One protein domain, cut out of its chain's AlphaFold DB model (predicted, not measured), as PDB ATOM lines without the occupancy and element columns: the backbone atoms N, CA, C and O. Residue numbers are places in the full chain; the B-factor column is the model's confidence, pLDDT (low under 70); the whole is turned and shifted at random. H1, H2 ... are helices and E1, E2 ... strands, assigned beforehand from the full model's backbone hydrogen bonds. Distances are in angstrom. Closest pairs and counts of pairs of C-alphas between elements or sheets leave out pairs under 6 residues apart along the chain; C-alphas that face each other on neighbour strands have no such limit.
ATOM      1  N   GLU A 294     128.821 139.699 110.291       73.06
ATOM      2  CA  GLU A 294     129.307 138.637 111.178       73.06
ATOM      3  C   GLU A 294     128.671 137.269 110.870       73.06
ATOM      4  O   GLU A 294     128.958 136.290 111.559       73.06
ATOM      5  N   MET A 295     127.880 137.178 109.793       77.06
ATOM      6  CA  MET A 295     127.235 135.941 109.358       77.06
ATOM      7  C   MET A 295     128.100 135.100 108.397       77.06
ATOM      8  O   MET A 295     128.809 135.580 107.506       77.06
ATOM      9  N   GLU A 296     128.047 133.808 108.679       80.81
ATOM     10  CA  GLU A 296     128.462 132.583 108.008       80.81
ATOM     11  C   GLU A 296     127.441 131.899 107.096       80.81
ATOM     12  O   GLU A 296     126.401 131.533 107.619       80.81
ATOM     13  N   TYR A 297     127.693 131.599 105.817       85.00
ATOM     14  CA  TYR A 297     126.779 130.700 105.091       85.00
ATOM     15  C   TYR A 297     127.065 129.233 105.405       85.00
ATOM     16  O   TYR A 297     128.194 128.767 105.252       85.00
ATOM     17  N   VAL A 298     126.020 128.504 105.790       88.94
ATOM     18  CA  VAL A 298     126.009 127.047 105.909       88.94
ATOM     19  C   VAL A 298     125.135 126.454 104.821       88.94
ATOM     20  O   VAL A 298     124.043 126.943 104.541       88.94
ATOM     21  N   TYR A 299     125.634 125.384 104.221       90.38
ATOM     22  CA  TYR A 299     125.005 124.618 103.169       90.38
ATOM     23  C   TYR A 299     124.606 123.244 103.691       90.38
ATOM     24  O   TYR A 299     125.371 122.596 104.402       90.38
ATOM     25  N   PHE A 300     123.427 122.793 103.289       93.38
ATOM     26  CA  PHE A 300     122.947 121.438 103.496       93.38
ATOM     27  C   PHE A 300     122.775 120.782 102.127       93.38
ATOM     28  O   PHE A 300     122.018 121.279 101.297       93.38
ATOM     29  N   ASN A 301     123.493 119.694 101.877       91.38
ATOM     30  CA  ASN A 301     123.450 118.930 100.637       91.38
ATOM     31  C   ASN A 301     122.806 117.567 100.905       91.38
ATOM     32  O   ASN A 301     123.349 116.755 101.658       91.38
ATOM     33  N   ASP A 302     121.654 117.315 100.295       92.12
ATOM     34  CA  ASP A 302     120.936 116.054 100.431       92.12
ATOM     35  C   ASP A 302     121.438 115.039  99.403       92.12
ATOM     36  O   ASP A 302     121.117 115.078  98.215       92.12
ATOM     37  N   GLN A 303     122.242 114.098  99.885       88.94
ATOM     38  CA  GLN A 303     122.672 112.919  99.142       88.94
ATOM     39  C   GLN A 303     122.273 111.647  99.891       88.94
ATOM     40  O   GLN A 303     123.034 110.673  99.919       88.94
ATOM     41  N   THR A 304     121.116 111.681 100.553       89.12
ATOM     42  CA  THR A 304     120.636 110.552 101.348       89.12
ATOM     43  C   THR A 304     120.371 109.350 100.455       89.12
ATOM     44  O   THR A 304     119.716 109.464  99.418       89.12
ATOM     45  N   LEU A 305     120.901 108.192 100.851       87.50
ATOM     46  CA  LEU A 305     120.470 106.899 100.324       87.50
ATOM     47  C   LEU A 305     119.219 106.423 101.065       87.50
ATOM     48  O   LEU A 305     118.952 106.868 102.185       87.50
ATOM     49  N   ASN A 306     118.472 105.506 100.459       81.12
ATOM     50  CA  ASN A 306     117.358 104.854 101.135       81.12
ATOM     51  C   ASN A 306     117.840 103.990 102.322       81.12
ATOM     52  O   ASN A 306     119.011 103.611 102.459       81.12
ATOM     53  N   ASP A 307     116.910 103.685 103.224       79.56
ATOM     54  CA  ASP A 307     117.200 102.849 104.393       79.56
ATOM     55  C   ASP A 307     117.234 101.354 104.050       79.56
ATOM     56  O   ASP A 307     117.931 100.586 104.724       79.56
ATOM     57  N   ASP A 308     116.493 100.947 103.017       77.81
ATOM     58  CA  ASP A 308     116.310  99.545 102.621       77.81
ATOM     59  C   ASP A 308     117.143  99.148 101.392       77.81
ATOM     60  O   ASP A 308     117.374  97.963 101.161       77.81
ATOM     61  N   ASP A 309     117.651 100.128 100.641       79.00
ATOM     62  CA  ASP A 309     118.582  99.934  99.531       79.00
ATOM     63  C   ASP A 309     119.616 101.070  99.468       79.00
ATOM     64  O   ASP A 309     119.462 102.111 100.099       79.00
ATOM     65  N   ASP A 310     120.701 100.868  98.715       78.56
ATOM     66  CA  ASP A 310     121.746 101.883  98.522       78.56
ATOM     67  C   ASP A 310     121.419 102.857  97.363       78.56
ATOM     68  O   ASP A 310     122.306 103.527  96.828       78.56
ATOM     69  N   GLY A 311     120.154 102.939  96.942       81.06
ATOM     70  CA  GLY A 311     119.682 103.883  95.935       81.06
ATOM     71  C   GLY A 311     119.586 105.307  96.482       81.06
ATOM     72  O   GLY A 311     119.292 105.520  97.660       81.06
ATOM     73  N   LEU A 312     119.822 106.303  95.620       81.94
ATOM     74  CA  LEU A 312     119.663 107.716  95.978       81.94
ATOM     75  C   LEU A 312     118.196 108.017  96.304       81.94
ATOM     76  O   LEU A 312     117.305 107.831  95.476       81.94
ATOM     77  N   GLY A 313     117.972 108.479  97.531       77.94
ATOM     78  CA  GLY A 313     116.665 108.744  98.108       77.94
ATOM     79  C   GLY A 313     116.296 110.223  98.191       77.94
ATOM     80  O   GLY A 313     115.099 110.491  98.186       77.94
ATOM     81  N   GLN A 314     117.268 111.144  98.292       85.62
ATOM     82  CA  GLN A 314     117.097 112.617  98.318       85.62
ATOM     83  C   GLN A 314     115.807 113.075  99.016       85.62
ATOM     84  O   GLN A 314     114.870 113.597  98.406       85.62
ATOM     85  N   TRP A 315     115.727 112.764 100.306       86.00
ATOM     86  CA  TRP A 315     114.501 112.796 101.094       86.00
ATOM     87  C   TRP A 315     113.851 114.167 101.211       86.00
ATOM     88  O   TRP A 315     112.626 114.239 101.251       86.00
ATOM     89  N   VAL A 316     114.621 115.250 101.265       86.00
ATOM     90  CA  VAL A 316     114.065 116.594 101.465       86.00
ATOM     91  C   VAL A 316     113.207 117.027 100.278       86.00
ATOM     92  O   VAL A 316     112.168 117.651 100.474       86.00
ATOM     93  N   ASP A 317     113.587 116.649  99.055       81.50
ATOM     94  CA  ASP A 317     112.817 116.972  97.848       81.50
ATOM     95  C   ASP A 317     111.550 116.115  97.690       81.50
ATOM     96  O   ASP A 317     110.725 116.386  96.813       81.50
ATOM     97  N   LYS A 318     111.359 115.098  98.539       83.00
ATOM     98  CA  LYS A 318     110.114 114.330  98.578       83.00
ATOM     99  C   LYS A 318     109.036 115.135  99.293       83.00
ATOM    100  O   LYS A 318     109.232 115.597 100.422       83.00
ATOM    101  N   ALA A 319     107.879 115.222  98.647       83.00
ATOM    102  CA  ALA A 319     106.678 115.761  99.259       83.00
ATOM    103  C   ALA A 319     106.291 114.981 100.528       83.00
ATOM    104  O   ALA A 319     106.714 113.838 100.734       83.00
ATOM    105  N   ASP A 320     105.528 115.641 101.385       82.56
ATOM    106  CA  ASP A 320     104.866 115.038 102.534       82.56
ATOM    107  C   ASP A 320     103.650 114.193 102.109       82.56
ATOM    108  O   ASP A 320     103.375 114.035 100.911       82.56
ATOM    109  N   ASP A 321     102.921 113.632 103.077       80.00
ATOM    110  CA  ASP A 321     101.806 112.719 102.795       80.00
ATOM    111  C   ASP A 321     100.609 113.458 102.159       80.00
ATOM    112  O   ASP A 321      99.781 112.849 101.476       80.00
ATOM    113  N   ASN A 322     100.557 114.789 102.300       80.38
ATOM    114  CA  ASN A 322      99.583 115.679 101.662       80.38
ATOM    115  C   ASN A 322     100.045 116.206 100.288       80.38
ATOM    116  O   ASN A 322      99.374 117.052  99.683       80.38
ATOM    117  N   GLY A 323     101.190 115.743  99.781       82.62
ATOM    118  CA  GLY A 323     101.753 116.182  98.507       82.62
ATOM    119  C   GLY A 323     102.357 117.591  98.534       82.62
ATOM    120  O   GLY A 323     102.597 118.162  97.468       82.62
ATOM    121  N   GLN A 324     102.605 118.166  99.715       82.25
ATOM    122  CA  GLN A 324     103.268 119.461  99.876       82.25
ATOM    123  C   GLN A 324     104.790 119.292  99.987       82.25
ATOM    124  O   GLN A 324     105.271 118.308 100.551       82.25
ATOM    125  N   PRO A 325     105.588 120.231  99.454       82.06
ATOM    126  CA  PRO A 325     107.039 120.158  99.569       82.06
ATOM    127  C   PRO A 325     107.486 120.272 101.034       82.06
ATOM    128  O   PRO A 325     106.970 121.092 101.793       82.06
ATOM    129  N   CYS A 326     108.488 119.479 101.413       86.81
ATOM    130  CA  CYS A 326     109.182 119.649 102.687       86.81
ATOM    131  C   CYS A 326     110.223 120.777 102.603       86.81
ATOM    132  O   CYS A 326     110.741 121.109 101.535       86.81
ATOM    133  N   LEU A 327     110.559 121.339 103.761       87.06
ATOM    134  CA  LEU A 327     111.576 122.372 103.940       87.06
ATOM    135  C   LEU A 327     112.780 121.809 104.706       87.06
ATOM    136  O   LEU A 327     112.654 120.823 105.436       87.06
ATOM    137  N   VAL A 328     113.931 122.481 104.590       90.38
ATOM    138  CA  VAL A 328     115.061 122.266 105.504       90.38
ATOM    139  C   VAL A 328     115.009 123.315 106.602       90.38
ATOM    140  O   VAL A 328     115.256 124.496 106.361       90.38
ATOM    141  N   LEU A 329     114.706 122.871 107.814       89.31
ATOM    142  CA  LEU A 329     114.794 123.683 109.019       89.31
ATOM    143  C   LEU A 329     116.123 123.375 109.707       89.31
ATOM    144  O   LEU A 329     116.383 122.240 110.082       89.31
ATOM    145  N   MET A 330     116.973 124.374 109.876       90.88
ATOM    146  CA  MET A 330     118.215 124.280 110.625       90.88
ATOM    147  C   MET A 330     118.030 124.923 111.995       90.88
ATOM    148  O   MET A 330     117.631 126.080 112.080       90.88
ATOM    149  N   SER A 331     118.367 124.215 113.068       89.12
ATOM    150  CA  SER A 331     118.462 124.800 114.406       89.12
ATOM    151  C   SER A 331     119.907 124.876 114.872       89.12
ATOM    152  O   SER A 331     120.677 123.950 114.621       89.12
ATOM    153  N   TYR A 332     120.259 125.916 115.619       88.56
ATOM    154  CA  TYR A 332     121.556 126.038 116.277       88.56
ATOM    155  C   TYR A 332     121.415 126.591 117.693       88.56
ATOM    156  O   TYR A 332     120.461 127.300 118.006       88.56
ATOM    157  N   THR A 333     122.377 126.282 118.561       86.94
ATOM    158  CA  THR A 333     122.457 126.901 119.892       86.94
ATOM    159  C   THR A 333     123.243 128.201 119.802       86.94
ATOM    160  O   THR A 333     124.414 128.194 119.420       86.94
ATOM    161  N   ASP A 334     122.618 129.316 120.170       81.69
ATOM    162  CA  ASP A 334     123.292 130.606 120.239       81.69
ATOM    163  C   ASP A 334     124.425 130.544 121.288       81.69
ATOM    164  O   ASP A 334     124.191 130.184 122.449       81.69
ATOM    165  N   PRO A 335     125.673 130.862 120.916       79.19
ATOM    166  CA  PRO A 335     126.815 130.676 121.800       79.19
ATOM    167  C   PRO A 335     126.807 131.634 122.995       79.19
ATOM    168  O   PRO A 335     127.378 131.278 124.032       79.19
ATOM    169  N   ASN A 336     126.142 132.787 122.878       77.75
ATOM    170  CA  ASN A 336     126.083 133.823 123.905       77.75
ATOM    171  C   ASN A 336     124.922 133.567 124.871       77.75
ATOM    172  O   ASN A 336     125.116 133.530 126.085       77.75
ATOM    173  N   THR A 337     123.723 133.341 124.332       77.06
ATOM    174  CA  THR A 337     122.481 133.228 125.118       77.06
ATOM    175  C   THR A 337     122.120 131.794 125.489       77.06
ATOM    176  O   THR A 337     121.297 131.583 126.376       77.06
ATOM    177  N   LYS A 338     122.719 130.800 124.818       81.69
ATOM    178  CA  LYS A 338     122.368 129.368 124.905       81.69
ATOM    179  C   LYS A 338     120.943 129.035 124.459       81.69
ATOM    180  O   LYS A 338     120.519 127.891 124.595       81.69
ATOM    181  N   ALA A 339     120.215 129.999 123.901       78.38
ATOM    182  CA  ALA A 339     118.906 129.757 123.321       78.38
ATOM    183  C   ALA A 339     119.039 128.967 122.013       78.38
ATOM    184  O   ALA A 339     119.959 129.200 121.225       78.38
ATOM    185  N   ILE A 340     118.099 128.058 121.766       80.75
ATOM    186  CA  ILE A 340     117.979 127.389 120.471       80.75
ATOM    187  C   ILE A 340     117.339 128.378 119.500       80.75
ATOM    188  O   ILE A 340     116.291 128.955 119.779       80.75
ATOM    189  N   LYS A 341     117.988 128.579 118.359       80.94
ATOM    190  CA  LYS A 341     117.515 129.405 117.250       80.94
ATOM    191  C   LYS A 341     117.219 128.498 116.076       80.94
ATOM    192  O   LYS A 341     117.890 127.481 115.912       80.94
ATOM    193  N   SER A 342     116.240 128.870 115.263       81.12
ATOM    194  CA  SER A 342     115.876 128.097 114.079       81.12
ATOM    195  C   SER A 342     115.769 128.970 112.846       81.12
ATOM    196  O   SER A 342     115.387 130.136 112.913       81.12
ATOM    197  N   VAL A 343     116.149 128.378 111.723       79.69
ATOM    198  CA  VAL A 343     116.336 129.028 110.437       79.69
ATOM    199  C   VAL A 343     115.833 128.106 109.354       79.69
ATOM    200  O   VAL A 343     116.214 126.941 109.315       79.69
ATOM    201  N   ILE A 344     115.027 128.617 108.436       81.00
ATOM    202  CA  ILE A 344     114.701 127.855 107.236       81.00
ATOM    203  C   ILE A 344     115.776 128.129 106.197       81.00
ATOM    204  O   ILE A 344     116.148 129.280 105.973       81.00
ATOM    205  N   MET A 345     116.286 127.066 105.588       84.12
ATOM    206  CA  MET A 345     117.300 127.163 104.553       84.12
ATOM    207  C   MET A 345     116.649 127.309 103.178       84.12
ATOM    208  O   MET A 345     115.732 126.565 102.825       84.12
ATOM    209  N   ASP A 346     117.161 128.240 102.380       78.19
ATOM    210  CA  ASP A 346     116.703 128.478 101.014       78.19
ATOM    211  C   ASP A 346     117.310 127.453 100.062       78.19
ATOM    212  O   ASP A 346     118.489 127.113 100.160       78.19
ATOM    213  N   LYS A 347     116.530 126.982  99.088       79.62
ATOM    214  CA  LYS A 347     117.035 126.079  98.050       79.62
ATOM    215  C   LYS A 347     117.959 126.846  97.096       79.62
ATOM    216  O   LYS A 347     117.513 127.748  96.390       79.62
ATOM    217  N   LYS A 348     119.245 126.484  97.060       76.00
ATOM    218  CA  LYS A 348     120.261 127.087  96.173       76.00
ATOM    219  C   LYS A 348     120.283 126.435  94.797       76.00
ATOM    220  O   LYS A 348     120.412 127.118  93.787       76.00
ATOM    221  N   GLN A 349     120.193 125.111  94.773       76.81
ATOM    222  CA  GLN A 349     120.154 124.289  93.568       76.81
ATOM    223  C   GLN A 349     119.492 122.947  93.898       76.81
ATOM    224  O   GLN A 349     119.014 122.742  95.017       76.81
ATOM    225  N   ALA A 350     119.435 122.032  92.928       78.12
ATOM    226  CA  ALA A 350     118.929 120.683  93.161       78.12
ATOM    227  C   ALA A 350     119.627 120.054  94.379       78.12
ATOM    228  O   ALA A 350     120.857 120.027  94.438       78.12
ATOM    229  N   HIS A 351     118.823 119.597  95.343       84.06
ATOM    230  CA  HIS A 351     119.271 118.919  96.562       84.06
ATOM    231  C   HIS A 351     120.228 119.718  97.458       84.06
ATOM    232  O   HIS A 351     120.922 119.134  98.285       84.06
ATOM    233  N   MET A 352     120.286 121.046  97.321       84.38
ATOM    234  CA  MET A 352     121.166 121.875  98.137       84.38
ATOM    235  C   MET A 352     120.442 123.101  98.669       84.38
ATOM    236  O   MET A 352     119.873 123.887  97.906       84.38
ATOM    237  N   TRP A 353     120.543 123.293  99.979       88.19
ATOM    238  CA  TRP A 353     119.966 124.407 100.709       88.19
ATOM    239  C   TRP A 353     121.040 125.201 101.426       88.19
ATOM    240  O   TRP A 353     122.145 124.712 101.657       88.19
ATOM    241  N   VAL A 354     120.727 126.443 101.762       85.19
ATOM    242  CA  VAL A 354     121.683 127.385 102.323       85.19
ATOM    243  C   VAL A 354     120.996 128.365 103.264       85.19
ATOM    244  O   VAL A 354     119.894 128.831 102.998       85.19
ATOM    245  N   ALA A 355     121.664 128.691 104.363       82.94
ATOM    246  CA  ALA A 355     121.229 129.720 105.295       82.94
ATOM    247  C   ALA A 355     122.431 130.400 105.958       82.94
ATOM    248  O   ALA A 355     123.475 129.761 106.130       82.94
ATOM    249  N   PRO A 356     122.304 131.675 106.355       79.75
ATOM    250  CA  PRO A 356     123.304 132.337 107.169       79.75
ATOM    251  C   PRO A 356     123.165 131.936 108.654       79.75
ATOM    252  O   PRO A 356     122.056 131.805 109.173       79.75
ATOM    253  N   ILE A 357     124.289 131.788 109.358       84.12
ATOM    254  CA  ILE A 357     124.393 131.633 110.819       84.12
ATOM    255  C   ILE A 357     125.513 132.520 111.370       84.12
ATOM    256  O   ILE A 357     126.443 132.831 110.630       84.12
ATOM    257  N   PRO A 358     125.500 132.910 112.652       83.31
ATOM    258  CA  PRO A 358     126.625 133.634 113.241       83.31
ATOM    259  C   PRO A 358     127.939 132.834 113.152       83.31
ATOM    260  O   PRO A 358     127.969 131.647 113.476       83.31
ATOM    261  N   LYS A 359     129.048 133.490 112.768       84.00
ATOM    262  CA  LYS A 359     130.375 132.854 112.563       84.00
ATOM    263  C   LYS A 359     130.892 132.026 113.743       84.00
ATOM    264  O   LYS A 359     131.677 131.096 113.578       84.00
ATOM    265  N   ASN A 360     130.495 132.387 114.957       85.44
ATOM    266  CA  ASN A 360     130.921 131.730 116.192       85.44
ATOM    267  C   ASN A 360     130.094 130.479 116.548       85.44
ATOM    268  O   ASN A 360     130.444 129.776 117.499       85.44
ATOM    269  N   VAL A 361     129.031 130.166 115.802       90.06
ATOM    270  CA  VAL A 361     128.264 128.925 115.954       90.06
ATOM    271  C   VAL A 361     129.059 127.784 115.325       90.06
ATOM    272  O   VAL A 361     129.234 127.744 114.113       90.06
ATOM    273  N   VAL A 362     129.562 126.847 116.133       90.69
ATOM    274  CA  VAL A 362     130.429 125.748 115.651       90.69
ATOM    275  C   VAL A 362     129.971 124.342 116.044       90.69
ATOM    276  O   VAL A 362     130.498 123.361 115.519       90.69
ATOM    277  N   THR A 363     129.004 124.219 116.947       91.12
ATOM    278  CA  THR A 363     128.495 122.949 117.494       91.12
ATOM    279  C   THR A 363     126.984 123.034 117.680       91.12
ATOM    280  O   THR A 363     126.410 124.122 117.592       91.12
ATOM    281  N   ASN A 364     126.342 121.901 117.983       90.62
ATOM    282  CA  ASN A 364     124.908 121.825 118.287       90.62
ATOM    283  C   ASN A 364     124.035 122.414 117.169       90.62
ATOM    284  O   ASN A 364     123.064 123.129 117.422       90.62
ATOM    285  N   ILE A 365     124.409 122.103 115.928       92.94
ATOM    286  CA  ILE A 365     123.634 122.407 114.727       92.94
ATOM    287  C   ILE A 365     122.837 121.156 114.368       92.94
ATOM    288  O   ILE A 365     123.371 120.042 114.392       92.94
ATOM    289  N   SER A 366     121.561 121.325 114.048       93.62
ATOM    290  CA  SER A 366     120.711 120.245 113.554       93.62
ATOM    291  C   SER A 366     119.960 120.692 112.313       93.62
ATOM    292  O   SER A 366     119.634 121.868 112.192       93.62
ATOM    293  N   PHE A 367     119.680 119.757 111.417       95.25
ATOM    294  CA  PHE A 367     118.902 119.962 110.203       95.25
ATOM    295  C   PHE A 367     117.701 119.028 110.232       95.25
ATOM    296  O   PHE A 367     117.839 117.858 110.580       95.25
ATOM    297  N   TYR A 368     116.539 119.524 109.837       93.88
ATOM    298  CA  TYR A 368     115.288 118.786 109.860       93.88
ATOM    299  C   TYR A 368     114.625 118.848 108.494       93.88
ATOM    300  O   TYR A 368     114.481 119.929 107.920       93.88
ATOM    301  N   ARG A 369     114.155 117.695 108.016       93.50
ATOM    302  CA  ARG A 369     113.135 117.636 106.968       93.50
ATOM    303  C   ARG A 369     111.794 117.933 107.631       93.50
ATOM    304  O   ARG A 369     111.259 117.077 108.334       93.50
ATOM    305  N   TYR A 370     111.291 119.143 107.434       89.62
ATOM    306  CA  TYR A 370     110.087 119.642 108.092       89.62
ATOM    307  C   TYR A 370     108.947 119.812 107.087       89.62
ATOM    308  O   TYR A 370     109.120 120.476 106.064       89.62
ATOM    309  N   SER A 371     107.782 119.238 107.387       87.00
ATOM    310  CA  SER A 371     106.524 119.581 106.725       87.00
ATOM    311  C   SER A 371     105.787 120.621 107.552       87.00
ATOM    312  O   SER A 371     105.453 120.392 108.715       87.00
ATOM    313  N   GLN A 372     105.484 121.750 106.915       79.31
ATOM    314  CA  GLN A 372     104.622 122.757 107.513       79.31
ATOM    315  C   GLN A 372     103.140 122.370 107.451       79.31
ATOM    316  O   GLN A 372     102.382 122.763 108.335       79.31
ATOM    317  N   SER A 373     102.715 121.617 106.430       80.00
ATOM    318  CA  SER A 373     101.304 121.235 106.289       80.00
ATOM    319  C   SER A 373     100.863 120.297 107.419       80.00
ATOM    320  O   SER A 373      99.744 120.401 107.917       80.00
ATOM    321  N   GLU A 374     101.786 119.452 107.875       82.81
ATOM    322  CA  GLU A 374     101.574 118.470 108.939       82.81
ATOM    323  C   GLU A 374     102.166 118.894 110.294       82.81
ATOM    324  O   GLU A 374     102.062 118.140 111.265       82.81
ATOM    325  N   ASP A 375     102.825 120.059 110.365       82.94
ATOM    326  CA  ASP A 375     103.652 120.493 111.504       82.94
ATOM    327  C   ASP A 375     104.516 119.343 112.058       82.94
ATOM    328  O   ASP A 375     104.451 118.974 113.235       82.94
ATOM    329  N   THR A 376     105.274 118.685 111.178       87.88
ATOM    330  CA  THR A 376     105.950 117.421 111.499       87.88
ATOM    331  C   THR A 376     107.357 117.369 110.921       87.88
ATOM    332  O   THR A 376     107.596 117.650 109.747       87.88
ATOM    333  N   ILE A 377     108.305 116.969 111.767       92.38
ATOM    334  CA  ILE A 377     109.661 116.607 111.362       92.38
ATOM    335  C   ILE A 377     109.666 115.130 110.971       92.38
ATOM    336  O   ILE A 377     109.330 114.266 111.780       92.38
ATOM    337  N   PHE A 378     110.078 114.835 109.741       91.81
ATOM    338  CA  PHE A 378     110.181 113.461 109.245       91.81
ATOM    339  C   PHE A 378     111.560 112.849 109.470       91.81
ATOM    340  O   PHE A 378     111.662 111.647 109.700       91.81
ATOM    341  N   ASN A 379     112.611 113.667 109.398       93.19
ATOM    342  CA  ASN A 379     113.998 113.233 109.528       93.19
ATOM    343  C   ASN A 379     114.841 114.339 110.160       93.19
ATOM    344  O   ASN A 379     114.600 115.520 109.894       93.19
ATOM    345  N   ALA A 380     115.844 113.949 110.943       94.88
ATOM    346  CA  ALA A 380     116.739 114.872 111.626       94.88
ATOM    347  C   ALA A 380     118.209 114.458 111.474       94.88
ATOM    348  O   ALA A 380     118.562 113.294 111.649       94.88
ATOM    349  N   TRP A 381     119.081 115.422 111.190       94.88
ATOM    350  CA  TRP A 381     120.536 115.279 111.201       94.88
ATOM    351  C   TRP A 381     121.098 116.166 112.299       94.88
ATOM    352  O   TRP A 381     120.831 117.364 112.306       94.88
ATOM    353  N   HIS A 382     121.886 115.602 113.206       93.12
ATOM    354  CA  HIS A 382     122.400 116.314 114.372       93.12
ATOM    355  C   HIS A 382     123.928 116.342 114.375       93.12
ATOM    356  O   HIS A 382     124.575 115.420 113.893       93.12
ATOM    357  N   THR A 383     124.497 117.386 114.975       91.44
ATOM    358  CA  THR A 383     125.952 117.540 115.173       91.44
ATOM    359  C   THR A 383     126.279 117.811 116.644       91.44
ATOM    360  O   THR A 383     127.158 118.599 116.966       91.44
ATOM    361  N   ASN A 384     125.527 117.213 117.572       88.94
ATOM    362  CA  ASN A 384     125.745 117.385 119.013       88.94
ATOM    363  C   ASN A 384     126.771 116.373 119.561       88.94
ATOM    364  O   ASN A 384     127.095 115.384 118.904       88.94
ATOM    365  N   ALA A 385     127.269 116.604 120.779       88.06
ATOM    366  CA  ALA A 385     128.333 115.796 121.387       88.06
ATOM    367  C   ALA A 385     127.990 114.303 121.566       88.06
ATOM    368  O   ALA A 385     128.898 113.476 121.539       88.06
ATOM    369  N   ASN A 386     126.706 113.967 121.717       88.19
ATOM    370  CA  ASN A 386     126.216 112.613 121.997       88.19
ATOM    371  C   ASN A 386     125.516 111.978 120.784       88.19
ATOM    372  O   ASN A 386     124.778 111.001 120.925       88.19
ATOM    373  N   VAL A 387     125.676 112.550 119.584       90.44
ATOM    374  CA  VAL A 387     124.887 112.147 118.412       90.44
ATOM    375  C   VAL A 387     125.042 110.659 118.097       90.44
ATOM    376  O   VAL A 387     124.080 110.005 117.708       90.44
ATOM    377  N   LYS A 388     126.230 110.094 118.325       88.31
ATOM    378  CA  LYS A 388     126.525 108.681 118.069       88.31
ATOM    379  C   LYS A 388     125.750 107.751 119.002       88.31
ATOM    380  O   LYS A 388     125.285 106.692 118.592       88.31
ATOM    381  N   GLU A 389     125.626 108.124 120.266       89.00
ATOM    382  CA  GLU A 389     124.922 107.357 121.288       89.00
ATOM    383  C   GLU A 389     123.403 107.412 121.072       89.00
ATOM    384  O   GLU A 389     122.689 106.479 121.441       89.00
ATOM    385  N   GLN A 390     122.923 108.479 120.428       91.31
ATOM    386  CA  GLN A 390     121.515 108.723 120.122       91.31
ATOM    387  C   GLN A 390     121.014 107.991 118.866       91.31
ATOM    388  O   GLN A 390     119.799 107.920 118.656       91.31
ATOM    389  N   THR A 391     121.906 107.458 118.022       91.50
ATOM    390  CA  THR A 391     121.510 106.792 116.773       91.50
ATOM    391  C   THR A 391     120.907 105.408 117.010       91.50
ATOM    392  O   THR A 391     121.211 104.729 117.997       91.50
ATOM    393  N   SER A 392     120.106 104.941 116.052       92.38
ATOM    394  CA  SER A 392     119.623 103.557 116.025       92.38
ATOM    395  C   SER A 392     120.771 102.548 115.902       92.38
ATOM    396  O   SER A 392     121.880 102.883 115.470       92.38
ATOM    397  N   ASP A 393     120.510 101.288 116.250       91.50
ATOM    398  CA  ASP A 393     121.511 100.224 116.123       91.50
ATOM    399  C   ASP A 393     121.883  99.957 114.657       91.50
ATOM    400  O   ASP A 393     123.060  99.778 114.352       91.50
ATOM    401  N   LYS A 394     120.925 100.079 113.728       89.75
ATOM    402  CA  LYS A 394     121.179  99.984 112.280       89.75
ATOM    403  C   LYS A 394     122.147 101.073 111.803       89.75
ATOM    404  O   LYS A 394     123.063 100.799 111.031       89.75
ATOM    405  N   VAL A 395     122.011 102.301 112.314       90.06
ATOM    406  CA  VAL A 395     122.966 103.381 112.025       90.06
ATOM    407  C   VAL A 395     124.343 103.081 112.617       90.06
ATOM    408  O   VAL A 395     125.346 103.277 111.929       90.06
ATOM    409  N   LYS A 396     124.416 102.552 113.848       89.44
ATOM    410  CA  LYS A 396     125.690 102.134 114.465       89.44
ATOM    411  C   LYS A 396     126.395 101.062 113.630       89.44
ATOM    412  O   LYS A 396     127.613 101.115 113.479       89.44
ATOM    413  N   GLU A 397     125.643 100.123 113.062       87.44
ATOM    414  CA  GLU A 397     126.170  99.111 112.144       87.44
ATOM    415  C   GLU A 397     126.705  99.740 110.854       87.44
ATOM    416  O   GLU A 397     127.830  99.435 110.452       87.44
ATOM    417  N   TRP A 398     125.966 100.666 110.235       85.81
ATOM    418  CA  TRP A 398     126.413 101.353 109.020       85.81
ATOM    419  C   TRP A 398     127.738 102.090 109.216       85.81
ATOM    420  O   TRP A 398     128.644 101.921 108.397       85.81
ATOM    421  N   ILE A 399     127.885 102.843 110.312       85.62
ATOM    422  CA  ILE A 399     129.118 103.595 110.599       85.62
ATOM    423  C   ILE A 399     130.282 102.696 111.053       85.62
ATOM    424  O   ILE A 399     131.445 103.084 110.930       85.62
ATOM    425  N   ALA A 400     129.995 101.497 111.577       80.38
ATOM    426  CA  ALA A 400     131.006 100.510 111.966       80.38
ATOM    427  C   ALA A 400     131.476  99.636 110.788       80.38
ATOM    428  O   ALA A 400     132.618  99.164 110.778       80.38
ATOM    429  N   SER A 401     130.607  99.409 109.799       68.38
ATOM    430  CA  SER A 401     130.877  98.561 108.638       68.38
ATOM    431  C   SER A 401     131.941  99.153 107.698       68.38
ATOM    432  O   SER A 401     132.150 100.364 107.610       68.38
ATOM    433  N   THR A 402     132.672  98.295 106.983       53.88
ATOM    434  CA  THR A 402     133.654  98.730 105.981       53.88
ATOM    435  C   THR A 402     132.940  99.282 104.743       53.88
ATOM    436  O   THR A 402     132.349  98.504 104.003       53.88
ATOM    437  N   GLY A 403     132.999 100.596 104.493       61.78
ATOM    438  CA  GLY A 403     132.358 101.206 103.319       61.78
ATOM    439  C   GLY A 403     132.352 102.742 103.315       61.78
ATOM    440  O   GLY A 403     133.148 103.379 104.003       61.78
ATOM    441  N   ILE A 404     131.434 103.329 102.535       58.81
ATOM    442  CA  ILE A 404     131.291 104.780 102.275       58.81
ATOM    443  C   ILE A 404     130.915 105.632 103.507       58.81
ATOM    444  O   ILE A 404     131.111 106.845 103.483       58.81
ATOM    445  N   PHE A 405     130.431 105.010 104.589       68.06
ATOM    446  CA  PHE A 405     130.015 105.673 105.840       68.06
ATOM    447  C   PHE A 405     130.965 105.406 107.015       68.06
ATOM    448  O   PHE A 405     130.618 105.651 108.167       68.06
ATOM    449  N   LYS A 406     132.168 104.879 106.748       67.62
ATOM    450  CA  LYS A 406     133.147 104.485 107.774       67.62
ATOM    451  C   LYS A 406     133.877 105.695 108.373       67.62
ATOM    452  O   LYS A 406     135.105 105.787 108.320       67.62
ATOM    453  N   GLN A 407     133.119 106.644 108.903       73.06
ATOM    454  CA  GLN A 407     133.613 107.827 109.593       73.06
ATOM    455  C   GLN A 407     132.707 108.111 110.797       73.06
ATOM    456  O   GLN A 407     131.488 107.924 110.696       73.06
ATOM    457  N   PRO A 408     133.274 108.518 111.949       77.50
ATOM    458  CA  PRO A 408     132.468 108.941 113.086       77.50
ATOM    459  C   PRO A 408     131.622 110.153 112.692       77.50
ATOM    460  O   PRO A 408     132.083 111.006 111.937       77.50
ATOM    461  N   LEU A 409     130.394 110.229 113.211       87.44
ATOM    462  CA  LEU A 409     129.571 111.424 113.048       87.44
ATOM    463  C   LEU A 409     130.283 112.614 113.697       87.44
ATOM    464  O   LEU A 409     130.766 112.521 114.829       87.44
ATOM    465  N   GLU A 410     130.366 113.716 112.964       87.25
ATOM    466  CA  GLU A 410     131.056 114.914 113.422       87.25
ATOM    467  C   GLU A 410     130.149 115.755 114.324       87.25
ATOM    468  O   GLU A 410     129.002 116.060 113.998       87.25
ATOM    469  N   THR A 411     130.697 116.168 115.464       89.25
ATOM    470  CA  THR A 411     130.002 116.962 116.491       89.25
ATOM    471  C   THR A 411     130.302 118.461 116.385       89.25
ATOM    472  O   THR A 411     129.835 119.278 117.175       89.25
ATOM    473  N   SER A 412     131.130 118.843 115.413       90.31
ATOM    474  CA  SER A 412     131.476 120.228 115.140       90.31
ATOM    475  C   SER A 412     131.760 120.412 113.662       90.31
ATOM    476  O   SER A 412     132.348 119.546 113.019       90.31
ATOM    477  N   ARG A 413     131.398 121.586 113.147       90.56
ATOM    478  CA  ARG A 413     131.837 122.058 111.828       90.56
ATOM    479  C   ARG A 413     133.269 122.586 111.832       90.56
ATOM    480  O   ARG A 413     133.771 122.972 110.785       90.56
ATOM    481  N   ARG A 414     133.911 122.699 112.998       89.69
ATOM    482  CA  ARG A 414     135.300 123.138 113.100       89.69
ATOM    483  C   ARG A 414     136.206 121.918 113.129       89.69
ATOM    484  O   ARG A 414     136.098 121.082 114.023       89.69
ATOM    485  N   SER A 415     137.100 121.834 112.156       82.44
ATOM    486  CA  SER A 415     138.126 120.800 112.092       82.44
ATOM    487  C   SER A 415     139.145 120.948 113.229       82.44
ATOM    488  O   SER A 415     139.258 121.985 113.892       82.44
ATOM    489  N   THR A 416     139.964 119.913 113.410       80.62
ATOM    490  CA  THR A 416     141.088 119.924 114.354       80.62
ATOM    491  C   THR A 416     142.187 120.923 113.982       80.62
ATOM    492  O   THR A 416     142.889 121.395 114.874       80.62
ATOM    493  N   ASP A 417     142.328 121.277 112.699       78.38
ATOM    494  CA  ASP A 417     143.279 122.291 112.216       78.38
ATOM    495  C   ASP A 417     142.754 123.737 112.324       78.38
ATOM    496  O   ASP A 417     143.479 124.692 112.045       78.38
ATOM    497  N   GLY A 418     141.513 123.911 112.790       80.31
ATOM    498  CA  GLY A 418     140.894 125.211 113.027       80.31
ATOM    499  C   GLY A 418     140.081 125.762 111.856       80.31
ATOM    500  O   GLY A 418     139.456 126.809 112.046       80.31
ATOM    501  N   THR A 419     140.044 125.068 110.714       83.44
ATOM    502  CA  THR A 419     139.185 125.369 109.559       83.44
ATOM    503  C   THR A 419     137.706 125.210 109.915       83.44
ATOM    504  O   THR A 419     137.293 124.229 110.534       83.44
ATOM    505  N   THR A 420     136.880 126.175 109.510       87.19
ATOM    506  CA  THR A 420     135.423 126.110 109.681       87.19
ATOM    507  C   THR A 420     134.783 125.597 108.399       87.19
ATOM    508  O   THR A 420     134.810 126.266 107.367       87.19
ATOM    509  N   TYR A 421     134.180 124.418 108.466       86.81
ATOM    510  CA  TYR A 421     133.401 123.847 107.383       86.81
ATOM    511  C   TYR A 421     132.032 124.524 107.265       86.81
ATOM    512  O   TYR A 421     131.375 124.878 108.251       86.81
ATOM    513  N   THR A 422     131.592 124.690 106.022       88.88
ATOM    514  CA  THR A 422     130.315 125.327 105.682       88.88
ATOM    515  C   THR A 422     129.331 124.363 105.041       88.88
ATOM    516  O   THR A 422     128.145 124.652 105.041       88.88
ATOM    517  N   MET A 423     129.779 123.219 104.524       89.62
ATOM    518  CA  MET A 423     128.926 122.242 103.850       89.62
ATOM    519  C   MET A 423     128.658 121.040 104.749       89.62
ATOM    520  O   MET A 423     129.600 120.349 105.121       89.62
ATOM    521  N   TYR A 424     127.392 120.755 105.035       93.88
ATOM    522  CA  TYR A 424     126.939 119.510 105.645       93.88
ATOM    523  C   TYR A 424     126.278 118.635 104.580       93.88
ATOM    524  O   TYR A 424     125.354 119.074 103.899       93.88
ATOM    525  N   THR A 425     126.740 117.399 104.421       91.75
ATOM    526  CA  THR A 425     126.190 116.452 103.446       91.75
ATOM    527  C   THR A 425     125.450 115.332 104.162       91.75
ATOM    528  O   THR A 425     126.060 114.538 104.879       91.75
ATOM    529  N   ALA A 426     124.140 115.243 103.942       92.88
ATOM    530  CA  ALA A 426     123.316 114.133 104.397       92.88
ATOM    531  C   ALA A 426     123.541 112.912 103.499       92.88
ATOM    532  O   ALA A 426     123.570 113.024 102.275       92.88
ATOM    533  N   LYS A 427     123.733 111.740 104.107       89.50
ATOM    534  CA  LYS A 427     124.220 110.534 103.426       89.50
ATOM    535  C   LYS A 427     123.315 109.323 103.588       89.50
ATOM    536  O   LYS A 427     123.244 108.500 102.677       89.50
ATOM    537  N   ARG A 428     122.606 109.210 104.707       89.50
ATOM    538  CA  ARG A 428     121.652 108.122 104.944       89.50
ATOM    539  C   ARG A 428     120.626 108.529 105.989       89.50
ATOM    540  O   ARG A 428     120.823 109.529 106.680       89.50
ATOM    541  N   GLY A 429     119.559 107.753 106.096       90.44
ATOM    542  CA  GLY A 429     118.545 107.926 107.116       90.44
ATOM    543  C   GLY A 429     118.945 107.496 108.514       90.44
ATOM    544  O   GLY A 429     120.118 107.298 108.830       90.44
ATOM    545  N   ASN A 430     117.923 107.357 109.352       91.25
ATOM    546  CA  ASN A 430     118.023 106.937 110.747       91.25
ATOM    547  C   ASN A 430     117.812 105.424 110.931       91.25
ATOM    548  O   ASN A 430     117.902 104.922 112.052       91.25
ATOM    549  N   GLY A 431     117.557 104.681 109.849       90.00
ATOM    550  CA  GLY A 431     117.471 103.224 109.860       90.00
ATOM    551  C   GLY A 431     116.123 102.653 110.294       90.00
ATOM    552  O   GLY A 431     116.013 101.430 110.404       90.00
ATOM    553  N   TYR A 432     115.110 103.494 110.512       90.88
ATOM    554  CA  TYR A 432     113.752 103.054 110.841       90.88
ATOM    555  C   TYR A 432     112.845 102.897 109.614       90.88
ATOM    556  O   TYR A 432     111.734 102.383 109.758       90.88
ATOM    557  N   GLY A 433     113.299 103.289 108.419       87.00
ATOM    558  CA  GLY A 433     112.491 103.225 107.205       87.00
ATOM    559  C   GLY A 433     111.244 104.109 107.298       87.00
ATOM    560  O   GLY A 433     111.269 105.193 107.883       87.00
ATOM    561  N   TYR A 434     110.134 103.655 106.712       86.62
ATOM    562  CA  TYR A 434     108.860 104.367 106.810       86.62
ATOM    563  C   TYR A 434     108.273 104.273 108.227       86.62
ATOM    564  O   TYR A 434     107.961 103.189 108.726       86.62
ATOM    565  N   VAL A 435     108.057 105.430 108.856       89.25
ATOM    566  CA  VAL A 435     107.458 105.541 110.191       89.25
ATOM    567  C   VAL A 435     105.987 105.938 110.064       89.25
ATOM    568  O   VAL A 435     105.677 107.099 109.799       89.25
ATOM    569  N   SER A 436     105.091 104.973 110.289       86.31
ATOM    570  CA  SER A 436     103.630 105.167 110.263       86.31
ATOM    571  C   SER A 436     103.135 106.152 111.329       86.31
ATOM    572  O   SER A 436     103.610 106.141 112.465       86.31
ATOM    573  N   GLU A 437     102.084 106.908 111.004       86.31
ATOM    574  CA  GLU A 437     101.364 107.784 111.937       86.31
ATOM    575  C   GLU A 437     100.758 107.063 113.150       86.31
ATOM    576  O   GLU A 437     100.541 107.683 114.194       86.31
ATOM    577  N   THR A 438     100.505 105.756 113.030       89.81
ATOM    578  CA  THR A 438      99.962 104.903 114.101       89.81
ATOM    579  C   THR A 438     101.021 104.366 115.064       89.81
ATOM    580  O   THR A 438     100.685 103.631 115.987       89.81
ATOM    581  N   ASN A 439     102.301 104.679 114.848       91.38
ATOM    582  CA  ASN A 439     103.378 104.228 115.721       91.38
ATOM    583  C   ASN A 439     103.491 105.136 116.959       91.38
ATOM    584  O   ASN A 439     103.763 106.330 116.836       91.38
ATOM    585  N   ASP A 440     103.363 104.552 118.154       91.69
ATOM    586  CA  ASP A 440     103.447 105.266 119.440       91.69
ATOM    587  C   ASP A 440     104.813 105.934 119.692       91.69
ATOM    588  O   ASP A 440     104.920 106.852 120.504       91.69
ATOM    589  N   LYS A 441     105.861 105.501 118.982       93.38
ATOM    590  CA  LYS A 441     107.224 106.054 119.026       93.38
ATOM    591  C   LYS A 441     107.601 106.840 117.771       93.38
ATOM    592  O   LYS A 441     108.784 107.054 117.513       93.38
ATOM    593  N   LYS A 442     106.623 107.263 116.964       93.69
ATOM    594  CA  LYS A 442     106.898 107.907 115.671       93.69
ATOM    595  C   LYS A 442     107.818 109.119 115.773       93.69
ATOM    596  O   LYS A 442     108.743 109.231 114.975       93.69
ATOM    597  N   ASP A 443     107.605 109.983 116.764       93.56
ATOM    598  CA  ASP A 443     108.414 111.189 116.933       93.56
ATOM    599  C   ASP A 443     109.850 110.817 117.353       93.56
ATOM    600  O   ASP A 443     110.799 111.338 116.779       93.56
ATOM    601  N   GLU A 444     110.029 109.851 118.266       94.44
ATOM    602  CA  GLU A 444     111.350 109.315 118.652       94.44
ATOM    603  C   GLU A 444     112.103 108.761 117.430       94.44
ATOM    604  O   GLU A 444     113.292 109.023 117.252       94.44
ATOM    605  N   PHE A 445     111.415 108.016 116.561       94.69
ATOM    606  CA  PHE A 445     112.035 107.421 115.380       94.69
ATOM    607  C   PHE A 445     112.382 108.478 114.334       94.69
ATOM    608  O   PHE A 445     113.509 108.488 113.852       94.69
ATOM    609  N   ARG A 446     111.466 109.401 114.019       93.75
ATOM    610  CA  ARG A 446     111.684 110.483 113.041       93.75
ATOM    611  C   ARG A 446     112.789 111.452 113.465       93.75
ATOM    612  O   ARG A 446     113.572 111.892 112.624       93.75
ATOM    613  N   LEU A 447     112.879 111.742 114.763       94.62
ATOM    614  CA  LEU A 447     113.911 112.605 115.341       94.62
ATOM    615  C   LEU A 447     115.234 111.876 115.609       94.62
ATOM    616  O   LEU A 447     116.219 112.527 115.945       94.62
ATOM    617  N   SER A 448     115.290 110.545 115.481       94.25
ATOM    618  CA  SER A 448     116.546 109.814 115.648       94.25
ATOM    619  C   SER A 448     117.580 110.290 114.613       94.25
ATOM    620  O   SER A 448     117.215 110.479 113.445       94.25
ATOM    621  N   PRO A 449     118.860 110.478 115.004       94.19
ATOM    622  CA  PRO A 449     119.855 111.037 114.104       94.19
ATOM    623  C   PRO A 449     120.067 110.194 112.845       94.19
ATOM    624  O   PRO A 449     120.394 109.006 112.898       94.19
ATOM    625  N   CYS A 450     119.927 110.860 111.706       93.62
ATOM    626  CA  CYS A 450     120.314 110.382 110.391       93.62
ATOM    627  C   CYS A 450     121.827 110.573 110.160       93.62
ATOM    628  O   CYS A 450     122.492 111.346 110.854       93.62
ATOM    629  N   VAL A 451     122.383 109.900 109.150       92.06
ATOM    630  CA  VAL A 451     123.825 109.943 108.843       92.06
ATOM    631  C   VAL A 451     124.160 111.132 107.944       92.06
ATOM    632  O   VAL A 451     123.573 111.293 106.869       92.06
ATOM    633  N   GLY A 452     125.149 111.933 108.341       91.25
ATOM    634  CA  GLY A 452     125.723 113.010 107.536       91.25
ATOM    635  C   GLY A 452     127.053 113.512 108.102       91.25
ATOM    636  O   GLY A 452     127.433 113.138 109.212       91.25
ATOM    637  N   TYR A 453     127.766 114.318 107.314       89.06
ATOM    638  CA  TYR A 453     129.127 114.775 107.622       89.06
ATOM    639  C   TYR A 453     129.384 116.190 107.099       89.06
ATOM    640  O   TYR A 453     128.873 116.578 106.042       89.06
ATOM    641  N   TRP A 454     130.219 116.943 107.804       89.19
ATOM    642  CA  TRP A 454     130.786 118.194 107.329       89.19
ATOM    643  C   TRP A 454     131.871 117.932 106.279       89.19
ATOM    644  O   TRP A 454     132.683 117.022 106.389       89.19
ATOM    645  N   ASN A 455     131.875 118.754 105.231       80.44
ATOM    646  CA  ASN A 455     132.876 118.769 104.164       80.44
ATOM    647  C   ASN A 455     133.211 117.383 103.570       80.44
ATOM    648  O   ASN A 455     134.366 117.050 103.300       80.44
TER     649      ASN A 455
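AT A GLANCE: This is residues 294 to 455 of the 579 residues of an uncharacterized protein of Ruminococcus sp (UniProt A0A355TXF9). One sheet of eight strands curls like part of a barrel and folds back on itself into two leaves that face each other, E6 E5 E2 and E4 E1 E7 E8, with E3 as the hinge; the edge strands E6 and E8 come near each other at Trp 381 and Val 451 but are not neighbours. The short helix H3 packs on E6, H1 and H2 only graze the sheet, and residues 436 to 441 stick out. The 162 printed residues have eight named strands and three named helices, in the order E1 E2 E3 E4 E5 E6 H1 H2 E7 H3 E8, and the mixed sheet runs E6 E5 E2 E3 E4 E1 E7 E8. The class is mixed, helices and strands, with 77 residues in named elements, under half; the whole is compact, with a radius of gyration of the C-alphas of 15.1 A and spans of 43 by 39 by 30 A.

HOW THE PARTS SIT: E1, residues 295 to 305, is the antiparallel neighbour of E4, residues 352 to 358, with N 298 and O 355 2.9 A apart. E2, residues 327 to 333, and E3, residues 340 to 349, form a hairpin, with N 330 and O 343 at 2.7 A. E3 and E4 form another, with N 346 and O 354 at 2.9 A. E2 E3 E4 is a meander, each strand the antiparallel neighbour of the one before. E5, residues 365 to 371, is antiparallel to E2, with N 368 and O 329 at 2.7 A. E1 E2 E3 E4 and E2 E3 E4 E5 are Greek keys, a meander of three plus a fourth strand, the first and fourth being antiparallel neighbours. E5 forms a hairpin with E6, residues 376 to 382, with N 367 and O 381 at 2.8 A. H1, residues 387 to 390, and H2, residues 393 to 400, are close but not clearly touching, the closest C-alphas, of Lys 388 and Lys 396, being 7.5 A apart. E7, residues 423 to 428, is parallel to E1 at 20 degrees, with N 301 and O 424 at 2.8 A. H3, residues 442 to 447, is over E6 at a height over the sheet of 8.1 A and runs along the strands, at 17 degrees to E6 on the local plane; the closest C-alphas are those of Asn 379 and Arg 446, 5.0 A. E8, residues 451 to 454, is antiparallel to E7, with N 425 and O 453 at 2.8 A. In H2 and H3 every O i to N i+4 pair is within hydrogen-bond range; H1 is too short for one.

IN THESE COORDINATES: E1 begins at C-alpha 295, (127.235, 135.941, 109.358), and is 31.2 A long. E3 measures 27.2 A, E4 19.9 A and E2 19.8 A. E8 ends at C-alpha 454, (130.786, 118.194, 107.329).

THE WHOLE: The C-alphas farthest apart, of Asp 417 and Thr 438, are 46.7 A apart. The printed part has no cut. The links E1 to E2, H2 to E7 and E7 to H3 are long. Mean pLDDT of the printed part is 85.7; residues 401 to 406 are under 70.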